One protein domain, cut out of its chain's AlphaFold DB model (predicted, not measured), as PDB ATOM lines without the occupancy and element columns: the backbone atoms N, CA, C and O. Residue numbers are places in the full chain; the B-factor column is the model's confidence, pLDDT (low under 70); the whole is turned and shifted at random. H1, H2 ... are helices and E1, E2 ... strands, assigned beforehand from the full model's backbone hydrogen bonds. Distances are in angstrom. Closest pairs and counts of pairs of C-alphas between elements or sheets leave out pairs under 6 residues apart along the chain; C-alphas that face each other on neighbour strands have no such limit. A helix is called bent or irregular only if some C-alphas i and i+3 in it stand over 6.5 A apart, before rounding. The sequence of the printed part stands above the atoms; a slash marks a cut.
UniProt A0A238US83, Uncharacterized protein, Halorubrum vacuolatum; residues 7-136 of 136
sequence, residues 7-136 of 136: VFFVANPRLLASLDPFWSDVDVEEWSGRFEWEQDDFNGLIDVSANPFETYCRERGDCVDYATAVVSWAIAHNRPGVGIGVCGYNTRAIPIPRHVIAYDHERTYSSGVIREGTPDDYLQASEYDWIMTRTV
ATOM      1  N   VAL A   7     -14.782   1.461 -14.297       50.75
ATOM      2  CA  VAL A   7     -13.562   1.190 -15.087       50.75
ATOM      3  C   VAL A   7     -13.149  -0.294 -15.026       50.75
ATOM      4  O   VAL A   7     -12.607  -0.834 -15.990       50.75
ATOM      5  N   PHE A   8     -13.453  -0.991 -13.928       53.41
ATOM      6  CA  PHE A   8     -13.212  -2.429 -13.799       53.41
ATOM      7  C   PHE A   8     -14.266  -3.294 -14.510       53.41
ATOM      8  O   PHE A   8     -13.941  -4.439 -14.821       53.41
ATOM      9  N   PHE A   9     -15.460  -2.773 -14.836       59.09
ATOM     10  CA  PHE A   9     -16.494  -3.524 -15.577       59.09
ATOM     11  C   PHE A   9     -15.987  -3.953 -16.946       59.09
ATOM     12  O   PHE A   9     -16.118  -5.110 -17.332       59.09
ATOM     13  N   VAL A  10     -15.350  -3.023 -17.655       58.78
ATOM     14  CA  VAL A  10     -14.779  -3.290 -18.979       58.78
ATOM     15  C   VAL A  10     -13.488  -4.103 -18.865       58.78
ATOM     16  O   VAL A  10     -13.212  -4.957 -19.707       58.78
ATOM     17  N   ALA A  11     -12.679  -3.856 -17.830       65.06
ATOM     18  CA  ALA A  11     -11.371  -4.490 -17.705       65.06
ATOM     19  C   ALA A  11     -11.455  -5.970 -17.296       65.06
ATOM     20  O   ALA A  11     -10.677  -6.783 -17.802       65.06
ATOM     21  N   ASN A  12     -12.361  -6.330 -16.380       70.00
ATOM     22  CA  ASN A  12     -12.498  -7.708 -15.911       70.00
ATOM     23  C   ASN A  12     -13.903  -8.010 -15.344       70.00
ATOM     24  O   ASN A  12     -14.084  -8.033 -14.120       70.00
ATOM     25  N   PRO A  13     -14.894  -8.297 -16.207       69.75
ATOM     26  CA  PRO A  13     -16.271  -8.546 -15.782       69.75
ATOM     27  C   PRO A  13     -16.428  -9.810 -14.909       69.75
ATOM     28  O   PRO A  13     -17.369  -9.887 -14.121       69.75
ATOM     29  N   ARG A  14     -15.465 -10.752 -14.921       71.06
ATOM     30  CA  ARG A  14     -15.437 -11.901 -13.983       71.06
ATOM     31  C   ARG A  14     -15.407 -11.489 -12.520       71.06
ATOM     32  O   ARG A  14     -15.925 -12.214 -11.683       71.06
ATOM     33  N   LEU A  15     -14.783 -10.355 -12.198       70.62
ATOM     34  CA  LEU A  15     -14.671  -9.897 -10.810       70.62
ATOM     35  C   LEU A  15     -16.005  -9.411 -10.240       70.62
ATOM     36  O   LEU A  15     -16.106  -9.203  -9.032       70.62
ATOM     37  N   LEU A  16     -17.005  -9.212 -11.098       70.12
ATOM     38  CA  LEU A  16     -18.321  -8.729 -10.716       70.12
ATOM     39  C   LEU A  16     -19.307  -9.870 -10.491       70.12
ATOM     40  O   LEU A  16     -20.156  -9.765  -9.607       70.12
ATOM     41  N   ALA A  17     -19.130 -10.970 -11.223       80.06
ATOM     42  CA  ALA A  17     -19.931 -12.168 -11.074       80.06
ATOM     43  C   ALA A  17     -19.760 -12.801  -9.684       80.06
ATOM     44  O   ALA A  17     -18.661 -12.869  -9.125       80.06
ATOM     45  N   SER A  18     -20.862 -13.304  -9.142       84.81
ATOM     46  CA  SER A  18     -20.864 -14.250  -8.039       84.81
ATOM     47  C   SER A  18     -20.857 -15.668  -8.610       84.81
ATOM     48  O   SER A  18     -21.639 -15.987  -9.499       84.81
ATOM     49  N   LEU A  19     -19.963 -16.518  -8.101       86.56
ATOM     50  CA  LEU A  19     -19.869 -17.937  -8.475       86.56
ATOM     51  C   LEU A  19     -20.595 -18.845  -7.468       86.56
ATOM     52  O   LEU A  19     -20.270 -20.025  -7.347       86.56
ATOM     53  N   ASP A  20     -21.516 -18.279  -6.687       89.56
ATOM     54  CA  ASP A  20     -22.278 -19.022  -5.688       89.56
ATOM     55  C   ASP A  20     -23.217 -20.051  -6.358       89.56
ATOM     56  O   ASP A  20     -23.899 -19.694  -7.324       89.56
ATOM     57  N   PRO A  21     -23.293 -21.307  -5.871       89.88
ATOM     58  CA  PRO A  21     -24.213 -22.314  -6.401       89.88
ATOM     59  C   PRO A  21     -25.683 -21.893  -6.403       89.88
ATOM     60  O   PRO A  21     -26.434 -22.393  -7.226       89.88
ATOM     61  N   PHE A  22     -26.087 -20.955  -5.540       93.62
ATOM     62  CA  PHE A  22     -27.431 -20.368  -5.518       93.62
ATOM     63  C   PHE A  22     -27.971 -20.032  -6.918       93.62
ATOM     64  O   PHE A  22     -29.140 -20.261  -7.216       93.62
ATOM     65  N   TRP A  23     -27.105 -19.524  -7.796       95.50
ATOM     66  CA  TRP A  23     -27.482 -19.083  -9.133       95.50
ATOM     67  C   TRP A  23     -27.954 -20.198 -10.066       95.50
ATOM     68  O   TRP A  23     -28.593 -19.873 -11.061       95.50
ATOM     69  N   SER A  24     -27.666 -21.476  -9.784       94.12
ATOM     70  CA  SER A  24     -28.136 -22.594 -10.617       94.12
ATOM     71  C   SER A  24     -29.633 -22.861 -10.491       94.12
ATOM     72  O   SER A  24     -30.205 -23.490 -11.374       94.12
ATOM     73  N   ASP A  25     -30.252 -22.392  -9.407       95.31
ATOM     74  CA  ASP A  25     -31.662 -22.655  -9.099       95.31
ATOM     75  C   ASP A  25     -32.563 -21.446  -9.409       95.31
ATOM     76  O   ASP A  25     -33.776 -21.496  -9.212       95.31
ATOM     77  N   VAL A  26     -31.975 -20.342  -9.878       96.00
ATOM     78  CA  VAL A  26     -32.685 -19.089 -10.152       96.00
ATOM     79  C   VAL A  26     -33.353 -19.122 -11.526       96.00
ATOM     80  O   VAL A  26     -32.687 -19.300 -12.549       96.00
ATOM     81  N   ASP A  27     -34.656 -18.835 -11.554       96.56
ATOM     82  CA  ASP A  27     -35.382 -18.474 -12.772       96.56
ATOM     83  C   ASP A  27     -35.169 -16.982 -13.079       96.56
ATOM     84  O   ASP A  27     -35.749 -16.095 -12.443       96.56
ATOM     85  N   VAL A  28     -34.294 -16.694 -14.047       96.12
ATOM     86  CA  VAL A  28     -33.968 -15.312 -14.424       96.12
ATOM     87  C   VAL A  28     -35.115 -14.615 -15.148       96.12
ATOM     88  O   VAL A  28     -35.195 -13.390 -15.078       96.12
ATOM     89  N   GLU A  29     -35.981 -15.347 -15.854       96.50
ATOM     90  CA  GLU A  29     -37.096 -14.751 -16.595       96.50
ATOM     91  C   GLU A  29     -38.158 -14.272 -15.608       96.50
ATOM     92  O   GLU A  29     -38.590 -13.117 -15.669       96.50
ATOM     93  N   GLU A  30     -38.496 -15.124 -14.637       96.88
ATOM     94  CA  GLU A  30     -39.427 -14.786 -13.564       96.88
ATOM     95  C   GLU A  30     -38.898 -13.627 -12.709       96.88
ATOM     96  O   GLU A  30     -39.621 -12.662 -12.449       96.88
ATOM     97  N   TRP A  31     -37.620 -13.682 -12.313       97.00
ATOM     98  CA  TRP A  31     -36.989 -12.621 -11.528       97.00
ATOM     99  C   TRP A  31     -36.905 -11.297 -12.296       97.00
ATOM    100  O   TRP A  31     -37.229 -10.247 -11.745       97.00
ATOM    101  N   SER A  32     -36.542 -11.330 -13.582       95.56
ATOM    102  CA  SER A  32     -36.477 -10.119 -14.413       95.56
ATOM    103  C   SER A  32     -37.839  -9.444 -14.543       95.56
ATOM    104  O   SER A  32     -37.912  -8.220 -14.494       95.56
ATOM    105  N   GLY A  33     -38.923 -10.223 -14.623       93.62
ATOM    106  CA  GLY A  33     -40.288  -9.694 -14.654       93.62
ATOM    107  C   GLY A  33     -40.736  -8.999 -13.362       93.62
ATOM    108  O   GLY A  33     -41.677  -8.206 -13.405       93.62
ATOM    109  N   ARG A  34     -40.077  -9.271 -12.228       95.56
ATOM    110  CA  ARG A  34     -40.318  -8.595 -10.941       95.56
ATOM    111  C   ARG A  34     -39.330  -7.472 -10.645       95.56
ATOM    112  O   ARG A  34     -39.584  -6.680  -9.747       95.56
ATOM    113  N   PHE A  35     -38.218  -7.413 -11.372       94.56
ATOM    114  CA  PHE A  35     -37.149  -6.470 -11.098       94.56
ATOM    115  C   PHE A  35     -37.591  -5.024 -11.362       94.56
ATOM    116  O   PHE A  35     -37.914  -4.645 -12.489       94.56
ATOM    117  N   GLU A  36     -37.550  -4.194 -10.326       92.56
ATOM    118  CA  GLU A  36     -37.794  -2.762 -10.419       92.56
ATOM    119  C   GLU A  36     -36.493  -2.034 -10.755       92.56
ATOM    120  O   GLU A  36     -35.592  -1.891  -9.925       92.56
ATOM    121  N   TRP A  37     -36.389  -1.554 -11.993       90.31
ATOM    122  CA  TRP A  37     -35.247  -0.743 -12.391       90.31
ATOM    123  C   TRP A  37     -35.333   0.667 -11.819       90.31
ATOM    124  O   TRP A  37     -36.349   1.353 -11.961       90.31
ATOM    125  N   GLU A  38     -34.217   1.123 -11.262       84.31
ATOM    126  CA  GLU A  38     -34.040   2.499 -10.836       84.31
ATOM    127  C   GLU A  38     -32.857   3.140 -11.523       84.31
ATOM    128  O   GLU A  38     -31.745   2.618 -11.518       84.31
ATOM    129  N   GLN A  39     -33.101   4.314 -12.090       73.56
ATOM    130  CA  GLN A  39     -32.017   5.154 -12.546       73.56
ATOM    131  C   GLN A  39     -31.366   5.818 -11.340       73.56
ATOM    132  O   GLN A  39     -32.014   6.604 -10.644       73.56
ATOM    133  N   ASP A  40     -30.091   5.544 -11.114       68.56
ATOM    134  CA  ASP A  40     -29.261   6.377 -10.263       68.56
ATOM    135  C   ASP A  40     -28.579   7.477 -11.103       68.56
ATOM    136  O   ASP A  40     -28.657   7.493 -12.339       68.56
ATOM    137  N   ASP A  41     -27.952   8.458 -10.443       56.66
ATOM    138  CA  ASP A  41     -27.134   9.468 -11.123       56.66
ATOM    139  C   ASP A  41     -25.863   8.788 -11.663       56.66
ATOM    140  O   ASP A  41     -24.769   8.914 -11.104       56.66
ATOM    141  N   PHE A  42     -26.012   8.050 -12.767       55.72
ATOM    142  CA  PHE A  42     -24.925   7.382 -13.463       55.72
ATOM    143  C   PHE A  42     -23.958   8.441 -14.002       55.72
ATOM    144  O   PHE A  42     -24.101   8.992 -15.102       55.72
ATOM    145  N   ASN A  43     -22.940   8.740 -13.198       51.62
ATOM    146  CA  ASN A  43     -21.940   9.766 -13.482       51.62
ATOM    147  C   ASN A  43     -20.833   9.263 -14.426       51.62
ATOM    148  O   ASN A  43     -19.845   9.964 -14.650       51.62
ATOM    149  N   GLY A  44     -20.958   8.039 -14.956       51.50
ATOM    150  CA  GLY A  44     -20.073   7.465 -15.975       51.50
ATOM    151  C   GLY A  44     -18.628   7.192 -15.539       51.50
ATOM    152  O   GLY A  44     -17.831   6.722 -16.349       51.50
ATOM    153  N   LEU A  45     -18.278   7.477 -14.281       46.38
ATOM    154  CA  LEU A  45     -16.918   7.353 -13.738       46.38
ATOM    155  C   LEU A  45     -16.845   6.474 -12.482       46.38
ATOM    156  O   LEU A  45     -15.834   5.803 -12.269       46.38
ATOM    157  N   ILE A  46     -17.890   6.487 -11.653       50.41
ATOM    158  CA  ILE A  46     -17.976   5.727 -10.404       50.41
ATOM    159  C   ILE A  46     -19.427   5.287 -10.247       50.41
ATOM    160  O   ILE A  46     -20.259   6.057  -9.787       50.41
ATOM    161  N   ASP A  47     -19.694   4.062 -10.654       57.75
ATOM    162  CA  ASP A  47     -20.914   3.340 -10.339       57.75
ATOM    163  C   ASP A  47     -20.513   2.065  -9.584       57.75
ATOM    164  O   ASP A  47     -19.520   1.413  -9.940       57.75
ATOM    165  N   VAL A  48     -21.210   1.804  -8.482       61.41
ATOM    166  CA  VAL A  48     -20.908   0.769  -7.498       61.41
ATOM    167  C   VAL A  48     -22.008  -0.275  -7.572       61.41
ATOM    168  O   VAL A  48     -23.054  -0.095  -6.964       61.41
ATOM    169  N   SER A  49     -21.719  -1.418  -8.198       66.81
ATOM    170  CA  SER A  49     -22.632  -2.558  -8.096       66.81
ATOM    171  C   SER A  49     -22.739  -3.018  -6.643       66.81
ATOM    172  O   SER A  49     -21.712  -3.309  -6.001       66.81
ATOM    173  N   ALA A  50     -23.961  -3.189  -6.162       69.56
ATOM    174  CA  ALA A  50     -24.271  -3.998  -5.003       69.56
ATOM    175  C   ALA A  50     -23.818  -5.457  -5.208       69.56
ATOM    176  O   ALA A  50     -23.334  -5.879  -6.264       69.56
ATOM    177  N   ASN A  51     -23.901  -6.254  -4.144       83.00
ATOM    178  CA  ASN A  51     -23.655  -7.683  -4.275       83.00
ATOM    179  C   ASN A  51     -24.769  -8.313  -5.140       83.00
ATOM    180  O   ASN A  51     -25.935  -8.096  -4.820       83.00
ATOM    181  N   PRO A  52     -24.451  -9.154  -6.144       88.00
ATOM    182  CA  PRO A  52     -25.457  -9.796  -6.993       88.00
ATOM    183  C   PRO A  52     -26.596 -10.496  -6.230       88.00
ATOM    184  O   PRO A  52     -27.753 -10.424  -6.634       88.00
ATOM    185  N   PHE A  53     -26.289 -11.156  -5.107       90.31
ATOM    186  CA  PHE A  53     -27.295 -11.819  -4.271       90.31
ATOM    187  C   PHE A  53     -28.194 -10.811  -3.546       90.31
ATOM    188  O   PHE A  53     -29.396 -11.016  -3.413       90.31
ATOM    189  N   GLU A  54     -27.625  -9.692  -3.103       90.00
ATOM    190  CA  GLU A  54     -28.385  -8.614  -2.472       90.00
ATOM    191  C   GLU A  54     -29.331  -7.939  -3.473       90.00
ATOM    192  O   GLU A  54     -30.495  -7.722  -3.144       90.00
ATOM    193  N   THR A  55     -28.866  -7.685  -4.700       90.94
ATOM    194  CA  THR A  55     -29.703  -7.217  -5.814       90.94
ATOM    195  C   THR A  55     -30.840  -8.194  -6.097       90.94
ATOM    196  O   THR A  55     -31.991  -7.772  -6.208       90.94
ATOM    197  N   TYR A  56     -30.545  -9.500  -6.156       93.19
ATOM    198  CA  TYR A  56     -31.567 -10.526  -6.348       93.19
ATOM    199  C   TYR A  56     -32.648 -10.451  -5.264       93.19
ATOM    200  O   TYR A  56     -33.827 -10.356  -5.586       93.19
ATOM    201  N   CYS A  57     -32.250 -10.427  -3.987       93.06
ATOM    202  CA  CYS A  57     -33.180 -10.392  -2.857       93.06
ATOM    203  C   CYS A  57     -34.011  -9.108  -2.774       93.06
ATOM    204  O   CYS A  57     -35.124  -9.142  -2.256       93.06
ATOM    205  N   ARG A  58     -33.459  -7.972  -3.212       92.88
ATOM    206  CA  ARG A  58     -34.168  -6.686  -3.212       92.88
ATOM    207  C   ARG A  58     -35.124  -6.539  -4.390       92.88
ATOM    208  O   ARG A  58     -36.003  -5.690  -4.309       92.88
ATOM    209  N   GLU A  59     -34.919  -7.314  -5.457       94.12
ATOM    210  CA  GLU A  59     -35.650  -7.212  -6.730       94.12
ATOM    211  C   GLU A  59     -35.659  -5.779  -7.290       94.12
ATOM    212  O   GLU A  59     -36.594  -5.368  -7.965       94.12
ATOM    213  N   ARG A  60     -34.616  -4.998  -6.988       92.00
ATOM    214  CA  ARG A  60     -34.515  -3.582  -7.335       92.00
ATOM    215  C   ARG A  60     -33.062  -3.135  -7.386       92.00
ATOM    216  O   ARG A  60     -32.263  -3.552  -6.545       92.00
ATOM    217  N   GLY A  61     -32.739  -2.273  -8.344       89.56
ATOM    218  CA  GLY A  61     -31.401  -1.717  -8.536       89.56
ATOM    219  C   GLY A  61     -31.251  -1.038  -9.893       89.56
ATOM    220  O   GLY A  61     -32.205  -0.934 -10.666       89.56
ATOM    221  N   ASP A  62     -30.039  -0.590 -10.188       88.50
ATOM    222  CA  ASP A  62     -29.714   0.042 -11.463       88.50
ATOM    223  C   ASP A  62     -29.364  -0.982 -12.566       88.50
ATOM    224  O   ASP A  62     -29.537  -2.201 -12.442       88.50
ATOM    225  N   CYS A  63     -28.907  -0.466 -13.711       89.25
ATOM    226  CA  CYS A  63     -28.512  -1.289 -14.852       89.25
ATOM    227  C   CYS A  63     -27.282  -2.166 -14.564       89.25
ATOM    228  O   CYS A  63     -27.167  -3.278 -15.087       89.25
ATOM    229  N   VAL A  64     -26.378  -1.683 -13.716       87.38
ATOM    230  CA  VAL A  64     -25.142  -2.343 -13.324       87.38
ATOM    231  C   VAL A  64     -25.451  -3.504 -12.382       87.38
ATOM    232  O   VAL A  64     -25.019  -4.633 -12.632       87.38
ATOM    233  N   ASP A  65     -26.254  -3.263 -11.354       89.12
ATOM    234  CA  ASP A  65     -26.744  -4.264 -10.414       89.12
ATOM    235  C   ASP A  65     -27.421  -5.418 -11.148       89.12
ATOM    236  O   ASP A  65     -27.030  -6.583 -11.002       89.12
ATOM    237  N   TYR A  66     -28.379  -5.088 -12.017       92.44
ATOM    238  CA  TYR A  66     -29.084  -6.075 -12.822       92.44
ATOM    239  C   TYR A  66     -28.126  -6.890 -13.703       92.44
ATOM    240  O   TYR A  66     -28.160  -8.122 -13.687       92.44
ATOM    241  N   ALA A  67     -27.222  -6.225 -14.432       92.56
ATOM    242  CA  ALA A  67     -26.274  -6.908 -15.307       92.56
ATOM    243  C   ALA A  67     -25.359  -7.872 -14.532       92.56
ATOM    244  O   ALA A  67     -25.089  -8.978 -15.002       92.56
ATOM    245  N   THR A  68     -24.905  -7.505 -13.331       90.62
ATOM    246  CA  THR A  68     -24.035  -8.384 -12.529       90.62
ATOM    247  C   THR A  68     -24.763  -9.606 -11.965       90.62
ATOM    248  O   THR A  68     -24.192 -10.705 -11.963       90.62
ATOM    249  N   ALA A  69     -26.023  -9.458 -11.547       93.25
ATOM    250  CA  ALA A  69     -26.883 -10.578 -11.165       93.25
ATOM    251  C   ALA A  69     -27.084 -11.546 -12.336       93.25
ATOM    252  O   ALA A  69     -26.823 -12.744 -12.208       93.25
ATOM    253  N   VAL A  70     -27.429 -11.022 -13.513       95.44
ATOM    254  CA  VAL A  70     -27.638 -11.843 -14.710       95.44
ATOM    255  C   VAL A  70     -26.359 -12.541 -15.165       95.44
ATOM    256  O   VAL A  70     -26.405 -13.717 -15.513       95.44
ATOM    257  N   VAL A  71     -25.203 -11.875 -15.139       94.12
ATOM    258  CA  VAL A  71     -23.925 -12.528 -15.468       94.12
ATOM    259  C   VAL A  71     -23.641 -13.692 -14.515       94.12
ATOM    260  O   VAL A  71     -23.212 -14.753 -14.963       94.12
ATOM    261  N   SER A  72     -23.908 -13.519 -13.217       94.00
ATOM    262  CA  SER A  72     -23.739 -14.582 -12.214       94.00
ATOM    263  C   SER A  72     -24.631 -15.789 -12.532       94.00
ATOM    264  O   SER A  72     -24.148 -16.921 -12.598       94.00
ATOM    265  N   TRP A  73     -25.905 -15.529 -12.837       96.25
ATOM    266  CA  TRP A  73     -26.858 -16.533 -13.313       96.25
ATOM    267  C   TRP A  73     -26.387 -17.243 -14.593       96.25
ATOM    268  O   TRP A  73     -26.368 -18.474 -14.651       96.25
ATOM    269  N   ALA A  74     -25.961 -16.484 -15.603       95.25
ATOM    270  CA  ALA A  74     -25.606 -17.007 -16.917       95.25
ATOM    271  C   ALA A  74     -24.361 -17.906 -16.862       95.25
ATOM    272  O   ALA A  74     -24.316 -18.944 -17.528       95.25
ATOM    273  N   ILE A  75     -23.373 -17.552 -16.031       93.94
ATOM    274  CA  ILE A  75     -22.200 -18.400 -15.770       93.94
ATOM    275  C   ILE A  75     -22.619 -19.703 -15.085       93.94
ATOM    276  O   ILE A  75     -22.194 -20.771 -15.522       93.94
ATOM    277  N   ALA A  76     -23.460 -19.636 -14.047       94.88
ATOM    278  CA  ALA A  76     -23.930 -20.826 -13.335       94.88
ATOM    279  C   ALA A  76     -24.703 -21.790 -14.254       94.88
ATOM    280  O   ALA A  76     -24.604 -23.007 -14.113       94.88
ATOM    281  N   HIS A  77     -25.395 -21.244 -15.256       95.25
ATOM    282  CA  HIS A  77     -26.117 -21.997 -16.281       95.25
ATOM    283  C   HIS A  77     -25.263 -22.396 -17.495       95.25
ATOM    284  O   HIS A  77     -25.792 -22.948 -18.460       95.25
ATOM    285  N   ASN A  78     -23.947 -22.151 -17.468       94.38
ATOM    286  CA  ASN A  78     -23.022 -22.426 -18.574       94.38
ATOM    287  C   ASN A  78     -23.498 -21.846 -19.918       94.38
ATOM    288  O   ASN A  78     -23.318 -22.463 -20.974       94.38
ATOM    289  N   ARG A  79     -24.127 -20.664 -19.891       95.44
ATOM    290  CA  ARG A  79     -24.574 -19.986 -21.110       95.44
ATOM    291  C   ARG A  79     -23.349 -19.643 -21.976       95.44
ATOM    292  O   ARG A  79     -22.318 -19.223 -21.449       95.44
ATOM    293  N   PRO A  80     -23.403 -19.837 -23.302       94.81
ATOM    294  CA  PRO A  80     -22.273 -19.530 -24.168       94.81
ATOM    295  C   PRO A  80     -22.118 -18.019 -24.386       94.81
ATOM    296  O   PRO A  80     -23.092 -17.308 -24.621       94.81
ATOM    297  N   GLY A  81     -20.869 -17.545 -24.341       94.25
ATOM    298  CA  GLY A  81     -20.492 -16.167 -24.675       94.25
ATOM    299  C   GLY A  81     -21.044 -15.094 -23.742       94.25
ATOM    300  O   GLY A  81     -21.332 -13.991 -24.199       94.25
ATOM    301  N   VAL A  82     -21.171 -15.406 -22.450       94.88
ATOM    302  CA  VAL A  82     -21.602 -14.442 -21.429       94.88
ATOM    303  C   VAL A  82     -20.685 -13.225 -21.407       94.88
ATOM    304  O   VAL A  82     -19.460 -13.360 -21.372       94.88
ATOM    305  N   GLY A  83     -21.261 -12.032 -21.364       93.75
ATOM    306  CA  GLY A  83     -20.504 -10.796 -21.269       93.75
ATOM    307  C   GLY A  83     -21.306  -9.619 -20.737       93.75
ATOM    308  O   GLY A  83     -22.493  -9.721 -20.435       93.75
ATOM    309  N   ILE A  84     -20.613  -8.488 -20.633       92.44
ATOM    310  CA  ILE A  84     -21.182  -7.186 -20.282       92.44
ATOM    311  C   ILE A  84     -20.985  -6.226 -21.454       92.44
ATOM    312  O   ILE A  84     -19.914  -6.198 -22.071       92.44
ATOM    313  N   GLY A  85     -22.016  -5.445 -21.761       91.94
ATOM    314  CA  GLY A  85     -21.970  -4.332 -22.702       91.94
ATOM    315  C   GLY A  85     -22.150  -3.005 -21.976       91.94
ATOM    316  O   GLY A  85     -23.062  -2.863 -21.169       91.94
ATOM    317  N   VAL A  86     -21.299  -2.025 -22.264       90.50
ATOM    318  CA  VAL A  86     -21.475  -0.637 -21.819       90.50
ATOM    319  C   VAL A  86     -21.958   0.180 -23.007       90.50
ATOM    320  O   VAL A  86     -21.291   0.195 -24.041       90.50
ATOM    321  N   CYS A  87     -23.096   0.849 -22.857       90.56
ATOM    322  CA  CYS A  87     -23.727   1.667 -23.891       90.56
ATOM    323  C   CYS A  87     -23.653   3.150 -23.521       90.56
ATOM    324  O   CYS A  87     -23.602   3.507 -22.337       90.56
ATOM    325  N   GLY A  88     -23.681   4.032 -24.518       90.12
ATOM    326  CA  GLY A  88     -23.627   5.468 -24.270       90.12
ATOM    327  C   GLY A  88     -23.932   6.344 -25.478       90.12
ATOM    328  O   GLY A  88     -24.252   5.860 -26.560       90.12
ATOM    329  N   TYR A  89     -23.803   7.655 -25.274       89.19
ATOM    330  CA  TYR A  89     -23.966   8.668 -26.323       89.19
ATOM    331  C   TYR A  89     -22.632   9.312 -26.679       89.19
ATOM    332  O   TYR A  89     -21.710   9.369 -25.861       89.19
ATOM    333  N   ASN A  90     -22.545   9.871 -27.877       88.75
ATOM    334  CA  ASN A  90     -21.436  10.696 -28.322       88.75
ATOM    335  C   ASN A  90     -21.762  12.176 -28.101       88.75
ATOM    336  O   ASN A  90     -22.374  12.840 -28.936       88.75
ATOM    337  N   THR A  91     -21.285  12.749 -26.993       85.69
ATOM    338  CA  THR A  91     -21.394  14.200 -26.771       85.69
ATOM    339  C   THR A  91     -20.171  14.893 -27.354       85.69
ATOM    340  O   THR A  91     -19.087  14.816 -26.787       85.69
ATOM    341  N   ARG A  92     -20.321  15.590 -28.490       85.50
ATOM    342  CA  ARG A  92     -19.212  16.303 -29.169       85.50
ATOM    343  C   ARG A  92     -17.977  15.410 -29.409       85.50
ATOM    344  O   ARG A  92     -16.854  15.827 -29.147       85.50
ATOM    345  N   ALA A  93     -18.207  14.190 -29.902       81.25
ATOM    346  CA  ALA A  93     -17.193  13.148 -30.133       81.25
ATOM    347  C   ALA A  93     -16.517  12.575 -28.869       81.25
ATOM    348  O   ALA A  93     -15.526  11.856 -28.976       81.25
ATOM    349  N   ILE A  94     -17.057  12.857 -27.681       79.38
ATOM    350  CA  ILE A  94     -16.641  12.217 -26.434       79.38
ATOM    351  C   ILE A  94     -17.660  11.112 -26.110       79.38
ATOM    352  O   ILE A  94     -18.845  11.435 -25.955       79.38
ATOM    353  N   PRO A  95     -17.243   9.835 -26.013       83.62
ATOM    354  CA  PRO A  95     -18.133   8.750 -25.623       83.62
ATOM    355  C   PRO A  95     -18.475   8.874 -24.134       83.62
ATOM    356  O   PRO A  95     -17.595   8.795 -23.277       83.62
ATOM    357  N   ILE A  96     -19.754   9.090 -23.826       83.69
ATOM    358  CA  ILE A  96     -20.276   9.199 -22.460       83.69
ATOM    359  C   ILE A  96     -21.075   7.931 -22.148       83.69
ATOM    360  O   ILE A  96     -22.154   7.763 -22.726       83.69
ATOM    361  N   PRO A  97     -20.575   7.032 -21.277       83.81
ATOM    362  CA  PRO A  97     -21.311   5.834 -20.895       83.81
ATOM    363  C   PRO A  97     -22.577   6.233 -20.136       83.81
ATOM    364  O   PRO A  97     -22.576   7.210 -19.384       83.81
ATOM    365  N   ARG A  98     -23.654   5.480 -20.337       85.25
ATOM    366  CA  ARG A  98     -24.967   5.743 -19.732       85.25
ATOM    367  C   ARG A  98     -25.683   4.510 -19.222       85.25
ATOM    368  O   ARG A  98     -26.621   4.668 -18.453       85.25
ATOM    369  N   HIS A  99     -25.299   3.330 -19.695       89.25
ATOM    370  CA  HIS A  99     -26.068   2.124 -19.447       89.25
ATOM    371  C   HIS A  99     -25.207   0.879 -19.529       89.25
ATOM    372  O   HIS A  99     -24.241   0.836 -20.296       89.25
ATOM    373  N   VAL A 100     -25.584  -0.142 -18.773       90.06
ATOM    374  CA  VAL A 100     -24.917  -1.438 -18.764       90.06
ATOM    375  C   VAL A 100     -25.931  -2.536 -19.050       90.06
ATOM    376  O   VAL A 100     -27.039  -2.546 -18.522       90.06
ATOM    377  N   ILE A 101     -25.533  -3.463 -19.913       93.94
ATOM    378  CA  ILE A 101     -26.290  -4.664 -20.248       93.94
ATOM    379  C   ILE A 101     -25.455  -5.897 -19.924       93.94
ATOM    380  O   ILE A 101     -24.225  -5.865 -20.001       93.94
ATOM    381  N   ALA A 102     -26.122  -7.005 -19.630       95.31
ATOM    382  CA  ALA A 102     -25.526  -8.328 -19.748       95.31
ATOM    383  C   ALA A 102     -25.959  -8.959 -21.075       95.31
ATOM    384  O   ALA A 102     -27.000  -8.610 -21.632       95.31
ATOM    385  N   TYR A 103     -25.170  -9.890 -21.595       96.75
ATOM    386  CA  TYR A 103     -25.533 -10.647 -22.789       96.75
ATOM    387  C   TYR A 103     -24.987 -12.070 -22.729       96.75
ATOM    388  O   TYR A 103     -24.033 -12.348 -22.004       96.75
ATOM    389  N   ASP A 104     -25.586 -12.951 -23.520       96.38
ATOM    390  CA  ASP A 104     -25.017 -14.221 -23.963       96.38
ATOM    391  C   ASP A 104     -25.119 -14.308 -25.502       96.38
ATOM    392  O   ASP A 104     -25.407 -13.308 -26.161       96.38
ATOM    393  N   HIS A 105     -24.833 -15.461 -26.113       95.31
ATOM    394  CA  HIS A 105     -24.928 -15.614 -27.573       95.31
ATOM    395  C   HIS A 105     -26.324 -15.373 -28.163       95.31
ATOM    396  O   HIS A 105     -26.429 -15.071 -29.349       95.31
ATOM    397  N   GLU A 106     -27.381 -15.577 -27.383       95.88
ATOM    398  CA  GLU A 106     -28.759 -15.599 -27.874       95.88
ATOM    399  C   GLU A 106     -29.570 -14.409 -27.369       95.88
ATOM    400  O   GLU A 106     -30.579 -14.055 -27.980       95.88
ATOM    401  N   ARG A 107     -29.182 -13.828 -26.230       97.81
ATOM    402  CA  ARG A 107     -30.008 -12.872 -25.501       97.81
ATOM    403  C   ARG A 107     -29.205 -11.705 -24.957       97.81
ATOM    404  O   ARG A 107     -28.068 -11.843 -24.506       97.81
ATOM    405  N   THR A 108     -29.882 -10.569 -24.900       97.81
ATOM    406  CA  THR A 108     -29.455  -9.369 -24.196       97.81
ATOM    407  C   THR A 108     -30.380  -9.114 -23.013       97.81
ATOM    408  O   THR A 108     -31.603  -9.167 -23.135       97.81
ATOM    409  N   TYR A 109     -29.791  -8.795 -21.869       97.00
ATOM    410  CA  TYR A 109     -30.474  -8.571 -20.606       97.00
ATOM    411  C   TYR A 109     -30.187  -7.142 -20.152       97.00
ATOM    412  O   TYR A 109     -29.034  -6.749 -19.965       97.00
ATOM    413  N   SER A 110     -31.240  -6.353 -19.977       94.75
ATOM    414  CA  SER A 110     -31.133  -4.929 -19.688       94.75
ATOM    415  C   SER A 110     -32.246  -4.482 -18.750       94.75
ATOM    416  O   SER A 110     -33.394  -4.386 -19.176       94.75
ATOM    417  N   SER A 111     -31.895  -4.123 -17.514       91.38
ATOM    418  CA  SER A 111     -32.802  -3.468 -16.557       91.38
ATOM    419  C   SER A 111     -34.157  -4.172 -16.392       91.38
ATOM    420  O   SER A 111     -35.203  -3.557 -16.571       91.38
ATOM    421  N   GLY A 112     -34.145  -5.477 -16.116       92.75
ATOM    422  CA  GLY A 112     -35.371  -6.281 -15.976       92.75
ATOM    423  C   GLY A 112     -36.000  -6.734 -17.298       92.75
ATOM    424  O   GLY A 112     -36.958  -7.499 -17.297       92.75
ATOM    425  N   VAL A 113     -35.462  -6.318 -18.449       95.44
ATOM    426  CA  VAL A 113     -35.973  -6.720 -19.764       95.44
ATOM    427  C   VAL A 113     -35.002  -7.678 -20.441       95.44
ATOM    428  O   VAL A 113     -33.835  -7.351 -20.663       95.44
ATOM    429  N   ILE A 114     -35.517  -8.843 -20.830       97.38
ATOM    430  CA  ILE A 114     -34.794  -9.844 -21.617       97.38
ATOM    431  C   ILE A 114     -35.238  -9.720 -23.071       97.38
ATOM    432  O   ILE A 114     -36.433  -9.719 -23.371       97.38
ATOM    433  N   ARG A 115     -34.275  -9.595 -23.980       96.38
ATOM    434  CA  ARG A 115     -34.495  -9.522 -25.425       96.38
ATOM    435  C   ARG A 115     -33.704 -10.620 -26.108       96.38
ATOM    436  O   ARG A 115     -32.562 -10.878 -25.741       96.38
ATOM    437  N   GLU A 116     -34.297 -11.242 -27.116       96.88
ATOM    438  CA  GLU A 116     -33.546 -12.082 -28.046       96.88
ATOM    439  C   GLU A 116     -32.665 -11.193 -28.930       96.88
ATOM    440  O   GLU A 116     -33.083 -10.107 -29.337       96.88
ATOM    441  N   GLY A 117     -31.448 -11.651 -29.211       95.38
ATOM    442  CA  GLY A 117     -30.493 -10.954 -30.062       95.38
ATOM    443  C   GLY A 117     -29.204 -10.540 -29.361       95.38
ATOM    444  O   GLY A 117     -29.031 -10.622 -28.140       95.38
ATOM    445  N   THR A 118     -28.276 -10.098 -30.196       96.44
ATOM    446  CA  THR A 118     -26.915  -9.724 -29.828       96.44
ATOM    447  C   THR A 118     -26.845  -8.295 -29.272       96.44
ATOM    448  O   THR A 118     -27.779  -7.506 -29.440       96.44
ATOM    449  N   PRO A 119     -25.712  -7.901 -28.665       96.56
ATOM    450  CA  PRO A 119     -25.472  -6.508 -28.289       96.56
ATOM    451  C   PRO A 119     -25.587  -5.512 -29.458       96.56
ATOM    452  O   PRO A 119     -25.989  -4.369 -29.243       96.56
ATOM    453  N   ASP A 120     -25.277  -5.932 -30.690       96.44
ATOM    454  CA  ASP A 120     -25.427  -5.084 -31.879       96.44
ATOM    455  C   ASP A 120     -26.904  -4.887 -32.247       96.44
ATOM    456  O   ASP A 120     -27.310  -3.773 -32.580       96.44
ATOM    457  N   ASP A 121     -27.723  -5.936 -32.130       97.00
ATOM    458  CA  ASP A 121     -29.178  -5.840 -32.320       97.00
ATOM    459  C   ASP A 121     -29.799  -4.923 -31.260       97.00
ATOM    460  O   ASP A 121     -30.642  -4.076 -31.567       97.00
ATOM    461  N   TYR A 122     -29.333  -5.042 -30.012       96.25
ATOM    462  CA  TYR A 122     -29.722  -4.146 -28.928       96.25
ATOM    463  C   TYR A 122     -29.368  -2.694 -29.250       96.25
ATOM    464  O   TYR A 122     -30.225  -1.824 -29.111       96.25
ATOM    465  N   LEU A 123     -28.135  -2.426 -29.703       96.62
ATOM    466  CA  LEU A 123     -27.697  -1.077 -30.058       96.62
ATOM    467  C   LEU A 123     -28.595  -0.480 -31.148       96.62
ATOM    468  O   LEU A 123     -29.092   0.629 -30.973       96.62
ATOM    469  N   GLN A 124     -28.864  -1.235 -32.219       96.81
ATOM    470  CA  GLN A 124     -29.716  -0.799 -33.333       96.81
ATOM    471  C   GLN A 124     -31.160  -0.486 -32.915       96.81
ATOM    472  O   GLN A 124     -31.801   0.369 -33.523       96.81
ATOM    473  N   ALA A 125     -31.675  -1.178 -31.898       95.38
ATOM    474  CA  ALA A 125     -33.020  -0.975 -31.365       95.38
ATOM    475  C   ALA A 125     -33.079   0.038 -30.204       95.38
ATOM    476  O   ALA A 125     -34.162   0.298 -29.674       95.38
ATOM    477  N   SER A 126     -31.937   0.583 -29.781       93.69
ATOM    478  CA  SER A 126     -31.821   1.502 -28.648       93.69
ATOM    479  C   SER A 126     -31.609   2.949 -29.094       93.69
ATOM    480  O   SER A 126     -31.423   3.247 -30.270       93.69
ATOM    481  N   GLU A 127     -31.620   3.863 -28.129       92.69
ATOM    482  CA  GLU A 127     -31.257   5.267 -28.342       92.69
ATOM    483  C   GLU A 127     -29.737   5.516 -28.330       92.69
ATOM    484  O   GLU A 127     -29.303   6.609 -28.687       92.69
ATOM    485  N   TYR A 128     -28.919   4.539 -27.925       93.50
ATOM    486  CA  TYR A 128     -27.477   4.724 -27.749       93.50
ATOM    487  C   TYR A 128     -26.723   4.824 -29.083       93.50
ATOM    488  O   TYR A 128     -27.078   4.194 -30.074       93.50
ATOM    489  N   ASP A 129     -25.618   5.573 -29.081       94.75
ATOM    490  CA  ASP A 129     -24.775   5.777 -30.267       94.75
ATOM    491  C   ASP A 129     -23.688   4.705 -30.415       94.75
ATOM    492  O   ASP A 129     -23.120   4.515 -31.492       94.75
ATOM    493  N   TRP A 130     -23.318   4.061 -29.310       93.88
ATOM    494  CA  TRP A 130     -22.245   3.080 -29.276       93.88
ATOM    495  C   TRP A 130     -22.447   2.068 -28.156       93.88
ATOM    496  O   TRP A 130     -23.083   2.345 -27.135       93.88
ATOM    497  N   ILE A 131     -21.822   0.908 -28.345       93.44
ATOM    498  CA  ILE A 131     -21.694  -0.136 -27.339       93.44
ATOM    499  C   ILE A 131     -20.267  -0.682 -27.324       93.44
ATOM    500  O   ILE A 131     -19.633  -0.843 -28.366       93.44
ATOM    501  N   MET A 132     -19.746  -0.960 -26.133       92.06
ATOM    502  CA  MET A 132     -18.481  -1.657 -25.934       92.06
ATOM    503  C   MET A 132     -18.735  -2.932 -25.145       92.06
ATOM    504  O   MET A 132     -19.234  -2.877 -24.024       92.06
ATOM    505  N   THR A 133     -18.370  -4.078 -25.714       92.56
ATOM    506  CA  THR A 133     -18.628  -5.387 -25.114       92.56
ATOM    507  C   THR A 133     -17.355  -6.035 -24.584       92.56
ATOM    508  O   THR A 133     -16.254  -5.870 -25.119       92.56
ATOM    509  N   ARG A 134     -17.507  -6.810 -23.509       90.81
ATOM    510  CA  ARG A 134     -16.452  -7.665 -22.970       90.81
ATOM    511  C   ARG A 134     -17.039  -8.983 -22.490       90.81
ATOM    512  O   ARG A 134     -17.943  -8.990 -21.662       90.81
ATOM    513  N   THR A 135     -16.518 -10.085 -23.013       90.44
ATOM    514  CA  THR A 135     -16.868 -11.435 -22.557       90.44
ATOM    515  C   THR A 135     -16.240 -11.706 -21.193       90.44
ATOM    516  O   THR A 135     -15.159 -11.190 -20.886       90.44
ATOM    517  N   VAL A 136     -16.932 -12.507 -20.392       84.19
ATOM    518  CA  VAL A 136     -16.512 -12.940 -19.062       84.19
ATOM    519  C   VAL A 136     -15.464 -14.031 -19.159       84.19
ATOM    520  O   VAL A 136     -15.695 -15.182 -19.582       84.19
TER     521      VAL A 136
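This is residues 7 to 136 of the 136 residues of an uncharacterized protein of Halorubrum vacuolatum (UniProt A0A238US83). A strongly twisted, curled sheet of five strands has the long helix H5 over one face, while on its opposite face it curls round the short helix H6. Helices H2 and H4 pack on H5, H3 is by the edge strand E4, and the long hairpin of E1 and E2 reaches to one end of the longest axis, with H2 toward the other end. The printed part has 130 residues with six named helices and five named strands, in the order H1 H2 H3 H4 H5 E1 E2 E3 E4 H6 E5. The sheet runs E4 E3 E2 E1 E5, all antiparallel, and the class is mixed, helices and strands. The whole is compact, with a radius of gyration of the C-alphas of 13.6 A, and elongated in outline, spanning 45 by 28 by 27 A.

H1, residues 7 to 11, only grazes the sheet with its residues 9 to 11; its closest C-alphas to E5, residues 130 to 135, are those of Val 10 and Arg 134, 6.2 A apart. H2, residues 21 to 25, touches H5, residues 63 to 76, which meets it with residues 72 to 76 alone; the closest C-alphas are those of Trp 23 and Trp 73, 4.9 A apart. H3, residues 28 to 34, is close to but not clearly touching H5, at a shallow tilt of 28 degrees, opposite ways; the closest C-alphas are those of Val 28 and Val 70, 7.2 A apart. H4, residues 52 to 58, touches H5 at a steep tilt of 63 degrees, opposite ways, with the C-alphas of Pro 52 and Ala 69 closest at 4.5 A. H5 is on the sheet at a height over the sheet of 7.9 A. It lies over E2, residues 94 to 103, and only just over E3, residues 107 to 110, on which 3 of its C-alphas fall; it runs slantwise to the strands, at 35 degrees to E2 on the local plane. Its closest C-alphas to E2 are those of Ala 67 and Ala 102, 4.7 A apart. E1, residues 83 to 91, E2, E3 and E4, residues 113 to 116, form a meander, each strand the antiparallel neighbour of the one before. In the hairpin of E1 and E2, N 85 and O 101 are 2.9 A apart, within hydrogen-bond range; E2 bends by 64 degrees at residue 98. In the hairpin of E2 and E3, N 109 and O 102 are 2.8 A apart, and in that of E3 and E4, N 108 and O 115 are 2.8 A apart. The edge strand E5 is beside E1, with N 86 and O 132 at 2.8 A. H6, residues 119 to 125, completes three layers, helices on both faces of a sheet: H3 and H5 on one face, H6 on the other. The closest C-alphas of H6 and E3 are those of Pro 119 and Thr 108, 6.4 A apart. H4 and H6 are apart. Every O i to N i+4 pair is within hydrogen-bond range in H3, H4, H5 and H6; H1 has 0 of 1 and H2 0 of 1, with 1 of 2 and 2 of 2 O i to N i+3 pairs within range.

H1 begins at C-alpha 7, (-13.562, 1.190, -15.087), and is neither bent nor irregular, but only just: C-alphas 7 and 10 are 6.1 A apart. H5 measures 20.1 A from first to last C-alpha, ending at C-alpha 76, (-23.930, -20.826, -13.335). E1 measures 25.6 A, E2 24.8 A and E5 16.9 A. E5 ends at C-alpha 135, (-16.868, -11.435, -22.557).

The two C-alphas farthest apart are those of Asp 25 and Arg 92, at 45.6 A. The printed part has no cut, and the link from H3 to H4, residues 35 to 51, is long; residues 36 to 37 pair in parallel with residues 60 to 61. The mean pLDDT of the printed part is 87.1, and residues 7 to 11, 13 and 40 to 50 are under 70.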